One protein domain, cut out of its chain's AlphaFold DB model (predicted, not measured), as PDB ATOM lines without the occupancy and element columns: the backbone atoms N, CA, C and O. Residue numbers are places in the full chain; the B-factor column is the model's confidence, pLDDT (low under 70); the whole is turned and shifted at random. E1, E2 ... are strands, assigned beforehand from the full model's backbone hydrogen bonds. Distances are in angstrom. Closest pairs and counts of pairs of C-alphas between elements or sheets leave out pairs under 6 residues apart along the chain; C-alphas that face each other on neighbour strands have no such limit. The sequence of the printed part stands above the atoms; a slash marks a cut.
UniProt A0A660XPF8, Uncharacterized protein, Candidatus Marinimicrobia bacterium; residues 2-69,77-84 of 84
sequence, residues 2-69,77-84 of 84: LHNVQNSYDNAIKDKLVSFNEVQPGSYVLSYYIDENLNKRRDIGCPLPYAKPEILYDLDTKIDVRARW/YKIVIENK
ATOM      1  N   LEU A   2     233.005  76.609 150.055       30.30
ATOM      2  CA  LEU A   2     231.918  77.070 150.931       30.30
ATOM      3  C   LEU A   2     231.252  78.290 150.281       30.30
ATOM      4  O   LEU A   2     231.925  79.285 150.025       30.30
ATOM      5  N   HIS A   3     229.967  78.182 149.950       29.80
ATOM      6  CA  HIS A   3     229.197  79.289 149.387       29.80
ATOM      7  C   HIS A   3     228.665  80.141 150.542       29.80
ATOM      8  O   HIS A   3     227.736  79.735 151.236       29.80
ATOM      9  N   ASN A   4     229.277  81.305 150.765       34.41
ATOM     10  CA  ASN A   4     228.825  82.272 151.761       34.41
ATOM     11  C   ASN A   4     227.657  83.077 151.180       34.41
ATOM     12  O   ASN A   4     227.855  83.893 150.281       34.41
ATOM     13  N   VAL A   5     226.442  82.850 151.678       40.06
ATOM     14  CA  VAL A   5     225.286  83.710 151.386       40.06
ATOM     15  C   VAL A   5     225.324  84.867 152.380       40.06
ATOM     16  O   VAL A   5     225.216  84.658 153.585       40.06
ATOM     17  N   GLN A   6     225.540  86.083 151.881       38.81
ATOM     18  CA  GLN A   6     225.847  87.255 152.697       38.81
ATOM     19  C   GLN A   6     224.727  88.284 152.543       38.81
ATOM     20  O   GLN A   6     224.749  89.099 151.627       38.81
ATOM     21  N   ASN A   7     223.732  88.230 153.430       42.06
ATOM     22  CA  ASN A   7     222.683  89.244 153.501       42.06
ATOM     23  C   ASN A   7     222.920  90.133 154.731       42.06
ATOM     24  O   ASN A   7     222.992  89.641 155.855       42.06
ATOM     25  N   SER A   8     223.076  91.434 154.504       35.88
ATOM     26  CA  SER A   8     223.216  92.475 155.528       35.88
ATOM     27  C   SER A   8     221.845  92.934 156.027       35.88
ATOM     28  O   SER A   8     221.014  93.309 155.193       35.88
ATOM     29  N   TYR A   9     221.605  92.970 157.340       47.59
ATOM     30  CA  TYR A   9     220.364  93.540 157.872       47.59
ATOM     31  C   TYR A   9     220.557  94.330 159.170       47.59
ATOM     32  O   TYR A   9     221.181  93.864 160.120       47.59
ATOM     33  N   ASP A  10     219.924  95.505 159.179       42.88
ATOM     34  CA  ASP A  10     219.861  96.466 160.274       42.88
ATOM     35  C   ASP A  10     219.248  95.874 161.556       42.88
ATOM     36  O   ASP A  10     218.150  95.302 161.548       42.88
ATOM     37  N   ASN A  11     220.001  96.080 162.640       40.25
ATOM     38  CA  ASN A  11     219.656  96.205 164.060       40.25
ATOM     39  C   ASN A  11     218.411  95.476 164.625       40.25
ATOM     40  O   ASN A  11     217.272  95.633 164.184       40.25
ATOM     41  N   ALA A  12     218.667  94.777 165.740       40.16
ATOM     42  CA  ALA A  12     217.730  94.120 166.659       40.16
ATOM     43  C   ALA A  12     217.058  92.833 166.134       40.16
ATOM     44  O   ALA A  12     215.930  92.830 165.642       40.16
ATOM     45  N   ILE A  13     217.744  91.698 166.320       52.44
ATOM     46  CA  ILE A  13     217.168  90.353 166.186       52.44
ATOM     47  C   ILE A  13     216.520  89.978 167.527       52.44
ATOM     48  O   ILE A  13     217.090  89.255 168.340       52.44
ATOM     49  N   LYS A  14     215.328  90.517 167.782       40.12
ATOM     50  CA  LYS A  14     214.367  89.902 168.702       40.12
ATOM     51  C   LYS A  14     213.167  89.520 167.840       40.12
ATOM     52  O   LYS A  14     212.558  90.394 167.232       40.12
ATOM     53  N   ASP A  15     212.934  88.219 167.692       51.88
ATOM     54  CA  ASP A  15     211.789  87.628 166.986       51.88
ATOM     55  C   ASP A  15     211.644  87.973 165.486       51.88
ATOM     56  O   ASP A  15     210.535  88.110 164.969       51.88
ATOM     57  N   LYS A  16     212.755  88.088 164.739       59.09
ATOM     58  CA  LYS A  16     212.706  88.218 163.269       59.09
ATOM     59  C   LYS A  16     212.771  86.848 162.588       59.09
ATOM     60  O   LYS A  16     213.782  86.155 162.666       59.09
ATOM     61  N   LEU A  17     211.706  86.497 161.866       62.53
ATOM     62  CA  LEU A  17     211.697  85.378 160.924       62.53
ATOM     63  C   LEU A  17     212.445  85.790 159.647       62.53
ATOM     64  O   LEU A  17     212.072  86.770 159.002       62.53
ATOM     65  N   VAL A  18     213.480  85.037 159.276       71.62
ATOM     66  CA  VAL A  18     214.234  85.240 158.030       71.62
ATOM     67  C   VAL A  18     213.985  84.055 157.106       71.62
ATOM     68  O   VAL A  18     214.187  82.904 157.493       71.62
ATOM     69  N   SER A  19     213.549  84.343 155.881       74.56
ATOM     70  CA  SER A  19     213.315  83.340 154.842       74.56
ATOM     71  C   SER A  19     214.418  83.409 153.793       74.56
ATOM     72  O   SER A  19     214.732  84.486 153.289       74.56
ATOM     73  N   PHE A  20     214.968  82.252 153.436       78.56
ATOM     74  CA  PHE A  20     215.937  82.113 152.354       78.56
ATOM     75  C   PHE A  20     215.261  81.412 151.174       78.56
ATOM     76  O   PHE A  20     214.694  80.332 151.341       78.56
ATOM     77  N   ASN A  21     215.327  82.018 149.990       77.81
ATOM     78  CA  ASN A  21     214.792  81.446 148.754       77.81
ATOM     79  C   ASN A  21     215.951  80.988 147.861       77.81
ATOM     80  O   ASN A  21     217.034  81.563 147.927       77.81
ATOM     81  N   GLU A  22     215.714  79.959 147.043       81.62
ATOM     82  CA  GLU A  22     216.673  79.477 146.027       81.62
ATOM     83  C   GLU A  22     218.040  79.031 146.588       81.62
ATOM     84  O   GLU A  22     219.064  79.069 145.906       81.62
ATOM     85  N   VAL A  23     218.070  78.567 147.841       80.69
ATOM     86  CA  VAL A  23     219.289  78.029 148.461       80.69
ATOM     87  C   VAL A  23     219.649  76.698 147.812       80.69
ATOM     88  O   VAL A  23     218.830  75.778 147.753       80.69
ATOM     89  N   GLN A  24     220.888  76.591 147.337       82.12
ATOM     90  CA  GLN A  24     221.384  75.349 146.759       82.12
ATOM     91  C   GLN A  24     221.438  74.223 147.810       82.12
ATOM     92  O   GLN A  24     221.576  74.479 149.005       82.12
ATOM     93  N   PRO A  25     221.339  72.954 147.391       84.38
ATOM     94  CA  PRO A  25     221.534  71.822 148.286       84.38
ATOM     95  C   PRO A  25     222.949  71.824 148.866       84.38
ATOM     96  O   PRO A  25     223.929  71.955 148.133       84.38
ATOM     97  N   GLY A  26     223.069  71.626 150.172       85.69
ATOM     98  CA  GLY A  26     224.352  71.626 150.856       85.69
ATOM     99  C   GLY A  26     224.214  71.689 152.372       85.69
ATOM    100  O   GLY A  26     223.120  71.833 152.914       85.69
ATOM    101  N   SER A  27     225.349  71.581 153.053       85.44
ATOM    102  CA  SER A  27     225.451  71.839 154.488       85.44
ATOM    103  C   SER A  27     225.841  73.293 154.722       85.44
ATOM    104  O   SER A  27     226.859  73.750 154.199       85.44
ATOM    105  N   TYR A  28     225.068  73.985 155.548       85.31
ATOM    106  CA  TYR A  28     225.251  75.389 155.887       85.31
ATOM    107  C   TYR A  28     225.390  75.573 157.395       85.31
ATOM    108  O   TYR A  28     224.861  74.795 158.192       85.31
ATOM    109  N   VAL A  29     226.090  76.638 157.765       86.44
ATOM    110  CA  VAL A  29     226.078  77.235 159.100       86.44
ATOM    111  C   VAL A  29     225.543  78.648 158.911       86.44
ATOM    112  O   VAL A  29     225.891  79.307 157.928       86.44
ATOM    113  N   LEU A  30     224.654  79.086 159.796       84.31
ATOM    114  CA  LEU A  30     224.151  80.453 159.760       84.31
ATOM    115  C   LEU A  30     225.027  81.335 160.637       84.31
ATOM    116  O   LEU A  30     225.318  80.985 161.776       84.31
ATOM    117  N   SER A  31     225.364  82.509 160.124       85.19
ATOM    118  CA  SER A  31     226.053  83.544 160.882       85.19
ATOM    119  C   SER A  31     225.332  84.869 160.684       85.19
ATOM    120  O   SER A  31     224.788  85.131 159.608       85.19
ATOM    121  N   TYR A  32     225.337  85.723 161.701       83.69
ATOM    122  CA  TYR A  32     224.770  87.066 161.623       83.69
ATOM    123  C   TYR A  32     225.709  88.087 162.262       83.69
ATOM    124  O   TYR A  32     226.540  87.757 163.102       83.69
ATOM    125  N   TYR A  33     225.585  89.345 161.859       87.00
ATOM    126  CA  TYR A  33     226.239  90.478 162.507       87.00
ATOM    127  C   TYR A  33     225.220  91.607 162.635       87.00
ATOM    128  O   TYR A  33     224.214  91.631 161.924       87.00
ATOM    129  N   ILE A  34     225.462  92.505 163.582       83.81
ATOM    130  CA  ILE A  34     224.654  93.707 163.753       83.81
ATOM    131  C   ILE A  34     225.346  94.821 162.974       83.81
ATOM    132  O   ILE A  34     226.494  95.131 163.276       83.81
ATOM    133  N   ASP A  35     224.640  95.379 161.992       84.56
ATOM    134  CA  ASP A  35     225.094  96.552 161.243       84.56
ATOM    135  C   ASP A  35     224.910  97.809 162.107       84.56
ATOM    136  O   ASP A  35     223.804  98.346 162.234       84.56
ATOM    137  N   GLU A  36     225.972  98.234 162.789       82.81
ATOM    138  CA  GLU A  36     225.915  99.345 163.747       82.81
ATOM    139  C   GLU A  36     225.892 100.711 163.045       82.81
ATOM    140  O   GLU A  36     225.449 101.698 163.639       82.81
ATOM    141  N   ASN A  37     226.361 100.790 161.797       85.31
ATOM    142  CA  ASN A  37     226.497 102.048 161.058       85.31
ATOM    143  C   ASN A  37     225.619 102.139 159.795       85.31
ATOM    144  O   ASN A  37     225.697 103.136 159.069       85.31
ATOM    145  N   LEU A  38     224.736 101.157 159.598       84.25
ATOM    146  CA  LEU A  38     223.706 101.076 158.558       84.25
ATOM    147  C   LEU A  38     224.282 101.087 157.131       84.25
ATOM    148  O   LEU A  38     223.648 101.588 156.194       84.25
ATOM    149  N   ASN A  39     225.506 100.584 156.946       84.44
ATOM    150  CA  ASN A  39     226.193 100.600 155.651       84.44
ATOM    151  C   ASN A  39     225.956  99.337 154.806       84.44
ATOM    152  O   ASN A  39     226.470  99.242 153.685       84.44
ATOM    153  N   LYS A  40     225.162  98.393 155.315       84.62
ATOM    154  CA  LYS A  40     224.779  97.128 154.681       84.62
ATOM    155  C   LYS A  40     225.961  96.216 154.361       84.62
ATOM    156  O   LYS A  40     225.914  95.431 153.411       84.62
ATOM    157  N   ARG A  41     227.041  96.294 155.128       84.69
ATOM    158  CA  ARG A  41     228.189  95.395 154.994       84.69
ATOM    159  C   ARG A  41     228.798  95.141 156.361       84.69
ATOM    160  O   ARG A  41     228.768  95.996 157.224       84.69
ATOM    161  N   ARG A  42     229.428  93.976 156.520       86.31
ATOM    162  CA  ARG A  42     230.182  93.702 157.740       86.31
ATOM    163  C   ARG A  42     231.468  94.506 157.720       86.31
ATOM    164  O   ARG A  42     232.336  94.234 156.881       86.31
ATOM    165  N   ASP A  43     231.645  95.403 158.674       87.56
ATOM    166  CA  ASP A  43     232.932  96.062 158.862       87.56
ATOM    167  C   ASP A  43     233.876  95.189 159.694       87.56
ATOM    168  O   ASP A  43     233.606  94.820 160.832       87.56
ATOM    169  N   ILE A  44     235.045  94.866 159.138       88.38
ATOM    170  CA  ILE A  44     236.109  94.126 159.848       88.38
ATOM    171  C   ILE A  44     236.957  95.019 160.765       88.38
ATOM    172  O   ILE A  44     237.913  94.550 161.379       88.38
ATOM    173  N   GLY A  45     236.596  96.298 160.860       87.44
ATOM    174  CA  GLY A  45     237.342  97.331 161.554       87.44
ATOM    175  C   GLY A  45     238.489  97.901 160.718       87.44
ATOM    176  O   GLY A  45     239.074  97.235 159.864       87.44
ATOM    177  N   CYS A  46     238.808  99.167 160.965       86.31
ATOM    178  CA  CYS A  46     239.949  99.856 160.374       86.31
ATOM    179  C   CYS A  46     240.589 100.743 161.447       86.31
ATOM    180  O   CYS A  46     239.865 101.452 162.141       86.31
ATOM    181  N   PRO A  47     241.919 100.738 161.621       87.94
ATOM    182  CA  PRO A  47     242.555 101.634 162.580       87.94
ATOM    183  C   PRO A  47     242.611 103.094 162.091       87.94
ATOM    184  O   PRO A  47     242.584 103.997 162.925       87.94
ATOM    185  N   LEU A  48     242.681 103.347 160.772       88.12
ATOM    186  CA  LEU A  48     242.878 104.681 160.178       88.12
ATOM    187  C   LEU A  48     242.183 104.816 158.799       88.12
ATOM    188  O   LEU A  48     242.655 104.210 157.836       88.12
ATOM    189  N   PRO A  49     241.123 105.639 158.658       83.75
ATOM    190  CA  PRO A  49     240.344 106.255 159.738       83.75
ATOM    191  C   PRO A  49     239.721 105.184 160.646       83.75
ATOM    192  O   PRO A  49     239.444 104.076 160.188       83.75
ATOM    193  N   TYR A  50     239.523 105.505 161.930       83.44
ATOM    194  CA  TYR A  50     238.987 104.537 162.887       83.44
ATOM    195  C   TYR A  50     237.569 104.100 162.495       83.44
ATOM    196  O   TYR A  50     236.654 104.920 162.427       83.44
ATOM    197  N   ALA A  51     237.396 102.798 162.291       83.88
ATOM    198  CA  ALA A  51     236.119 102.121 162.142       83.88
ATOM    199  C   ALA A  51     236.098 100.928 163.101       83.88
ATOM    200  O   ALA A  51     237.007 100.091 163.082       83.88
ATOM    201  N   LYS A  52     235.077 100.858 163.956       85.19
ATOM    202  CA  LYS A  52     234.886  99.749 164.894       85.19
ATOM    203  C   LYS A  52     234.529  98.471 164.108       85.19
ATOM    204  O   LYS A  52     233.727  98.563 163.183       85.19
ATOM    205  N   PRO A  53     235.105  97.301 164.442       89.38
ATOM    206  CA  PRO A  53     234.693  96.039 163.841       89.38
ATOM    207  C   PRO A  53     233.309  95.602 164.331       89.38
ATOM    208  O   PRO A  53     232.982  95.736 165.513       89.38
ATOM    209  N   GLU A  54     232.540  95.001 163.433       91.12
ATOM    210  CA  GLU A  54     231.263  94.361 163.722       91.12
ATOM    211  C   GLU A  54     231.476  92.871 163.986       91.12
ATOM    212  O   GLU A  54     232.099  92.146 163.201       91.12
ATOM    213  N   ILE A  55     230.971  92.414 165.132       87.38
ATOM    214  CA  ILE A  55     231.150  91.038 165.591       87.38
ATOM    215  C   ILE A  55     230.245  90.116 164.772       87.38
ATOM    216  O   ILE A  55     229.038  90.342 164.670       87.38
ATOM    217  N   LEU A  56     230.844  89.066 164.208       86.50
ATOM    218  CA  LEU A  56     230.123  87.961 163.592       86.50
ATOM    219  C   LEU A  56     229.755  86.940 164.673       86.50
ATOM    220  O   LEU A  56     230.624  86.484 165.415       86.50
ATOM    221  N   TYR A  57     228.481  86.583 164.734       84.38
ATOM    222  CA  TYR A  57     227.944  85.547 165.603       84.38
ATOM    223  C   TYR A  57     227.582  84.335 164.755       84.38
ATOM    224  O   TYR A  57     226.754  84.442 163.848       84.38
ATOM    225  N   ASP A  58     228.190  83.193 165.058       82.19
ATOM    226  CA  ASP A  58     227.851  81.917 164.437       82.19
ATOM    227  C   ASP A  58     226.747  81.227 165.243       82.19
ATOM    228  O   ASP A  58     226.805  81.141 166.471       82.19
ATOM    229  N   LEU A  59     225.732  80.723 164.548       80.81
ATOM    230  CA  LEU A  59     224.739  79.826 165.122       80.81
ATOM    231  C   LEU A  59     225.304  78.409 165.047       80.81
ATOM    232  O   LEU A  59     225.561  77.906 163.956       80.81
ATOM    233  N   ASP A  60     225.433  77.740 166.193       76.19
ATOM    234  CA  ASP A  60     225.967  76.368 166.311       76.19
ATOM    235  C   ASP A  60     225.006  75.283 165.769       76.19
ATOM    236  O   ASP A  60     225.007  74.121 166.169       76.19
ATOM    237  N   THR A  61     224.135  75.670 164.838       78.88
ATOM    238  CA  THR A  61     223.162  74.801 164.192       78.88
ATOM    239  C   THR A  61     223.602  74.556 162.761       78.88
ATOM    240  O   THR A  61     223.534  75.439 161.902       78.88
ATOM    241  N   LYS A  62     224.003  73.317 162.481       81.31
ATOM    242  CA  LYS A  62     224.230  72.858 161.115       81.31
ATOM    243  C   LYS A  62     222.888  72.631 160.416       81.31
ATOM    244  O   LYS A  62     222.046  71.883 160.911       81.31
ATOM    245  N   ILE A  63     222.710  73.241 159.248       82.44
ATOM    246  CA  ILE A  63     221.503  73.111 158.429       82.44
ATOM    247  C   ILE A  63     221.859  72.379 157.145       82.44
ATOM    248  O   ILE A  63     222.603  72.887 156.308       82.44
ATOM    249  N   ASP A  64     221.302  71.186 156.978       82.62
ATOM    250  CA  ASP A  64     221.437  70.420 155.744       82.62
ATOM    251  C   ASP A  64     220.252  70.725 154.819       82.62
ATOM    252  O   ASP A  64     219.146  70.204 154.989       82.62
ATOM    253  N   VAL A  65     220.486  71.577 153.822       82.31
ATOM    254  CA  VAL A  65     219.527  71.871 152.754       82.31
ATOM    255  C   VAL A  65     219.617  70.760 151.718       82.31
ATOM    256  O   VAL A  65     220.675  70.496 151.148       82.31
ATOM    257  N   ARG A  66     218.498  70.091 151.453       80.31
ATOM    258  CA  ARG A  66     218.418  69.044 150.431       80.31
ATOM    259  C   ARG A  66     217.720  69.574 149.192       80.31
ATOM    260  O   ARG A  66     216.789  70.369 149.282       80.31
ATOM    261  N   ALA A  67     218.169  69.090 148.038       71.31
ATOM    262  CA  ALA A  67     217.511  69.349 146.772       71.31
ATOM    263  C   ALA A  67     216.066  68.868 146.836       71.31
ATOM    264  O   ALA A  67     215.807  67.698 147.133       71.31
ATOM    265  N   ARG A  68     215.138  69.771 146.531       69.19
ATOM    266  CA  ARG A  68     213.750  69.413 146.264       69.19
ATOM    267  C   ARG A  68     213.693  68.864 144.839       69.19
ATOM    268  O   ARG A  68     213.472  69.612 143.896       69.19
ATOM    269  N   TRP A  69     213.976  67.574 144.682       61.50
ATOM    270  CA  TRP A  69     213.654  66.870 143.444       61.50
ATOM    271  C   TRP A  69     212.155  66.564 143.494       61.50
ATOM    272  O   TRP A  69     211.729  65.694 144.245       61.50
ATOM    273  N   TYR A  77     210.224  76.127 154.214       50.97
ATOM    274  CA  TYR A  77     210.886  75.717 155.460       50.97
ATOM    275  C   TYR A  77     211.062  76.923 156.399       50.97
ATOM    276  O   TYR A  77     211.528  77.978 155.972       50.97
ATOM    277  N   LYS A  78     210.695  76.761 157.677       51.44
ATOM    278  CA  LYS A  78     210.793  77.793 158.721       51.44
ATOM    279  C   LYS A  78     211.920  77.437 159.687       51.44
ATOM    280  O   LYS A  78     211.918  76.340 160.241       51.44
ATOM    281  N   ILE A  79     212.854  78.360 159.903       50.28
ATOM    282  CA  ILE A  79     213.886  78.249 160.941       50.28
ATOM    283  C   ILE A  79     213.548  79.270 162.026       50.28
ATOM    284  O   ILE A  79     213.391  80.455 161.735       50.28
ATOM    285  N   VAL A  80     213.414  78.799 163.264       48.31
ATOM    286  CA  VAL A  80     213.234  79.636 164.456       48.31
ATOM    287  C   VAL A  80     214.576  79.682 165.178       48.31
ATOM    288  O   VAL A  80     215.143  78.637 165.487       48.31
ATOM    289  N   ILE A  81     215.109  80.885 165.394       48.34
ATOM    290  CA  ILE A  81     216.341  81.102 166.156       48.34
ATOM    291  C   ILE A  81     215.928  81.445 167.591       48.34
ATOM    292  O   ILE A  81     215.339  82.499 167.818       48.34
ATOM    293  N   GLU A  82     216.225  80.562 168.545       37.22
ATOM    294  CA  GLU A  82     216.019  80.804 169.979       37.22
ATOM    295  C   GLU A  82     217.366  81.114 170.646       37.22
ATOM    296  O   GLU A  82     218.305  80.324 170.559       37.22
ATOM    297  N   ASN A  83     217.467  82.265 171.317       41.69
ATOM    298  CA  ASN A  83     218.628  82.607 172.143       41.69
ATOM    299  C   ASN A  83     218.460  81.993 173.543       41.69
ATOM    300  O   ASN A  83     217.411  82.178 174.163       41.69
ATOM    301  N   LYS A  84     219.491  81.296 174.039       36.34
ATOM    302  CA  LYS A  84     219.634  80.956 175.465       36.34
ATOM    303  C   LYS A  84     220.286  82.097 176.233       36.34
ATOM    304  O   LYS A  84     221.188  82.741 175.654       36.34
TER     305      LYS A  84
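What this domain is: This is residues 2 to 69 and 77 to 84 of the 84 residues of an uncharacterized protein of Candidatus Marinimicrobia bacterium (UniProt A0A660XPF8). The printed part has little regular structure: one two-stranded hairpin, E1 and E2, with a long loop of residues 34 to 55 at one end and residues 2 to 25 as a loop beside it. The 76 printed residues hold no named helix and two strands, E1 then E2, in an antiparallel sheet; the class is all strand, with 18 residues in named elements. The whole is loose, with a radius of gyration of the C-alphas of 14.6 A, and elongated, spanning 50 by 27 by 20 A.

How they stand to each other: E1, residues 26 to 33, and E2, residues 56 to 65, form a hairpin, antiparallel at 157 degrees between their directions. C-alphas 31 and 58 face each other at 4.3 A. N 28 and O 63 are within hydrogen-bond range at 2.8 A, as are N 59 and O 30 at 2.8 A. E2 bends by 73 degrees at Asp 60. Residues 46 to 47 pair antiparallel with residues 50 to 51.

Where its parts are: E1 runs 22.2 A from C-alpha 26 at (224.352, 71.626, 150.856). E2 runs 22.1 A to C-alpha 65 at (219.527, 71.871, 152.754).

The domain as a whole: The C-alphas farthest apart, of Leu 48 and Trp 69, are 50.6 A apart. The E1 to E2 link is long. Residues 70 to 76 are cut out, a gap of 15.2 A between C-alphas 69 and 77. Confidence is under 70 in residues 2 to 17, 68 to 69 and 77 to 84.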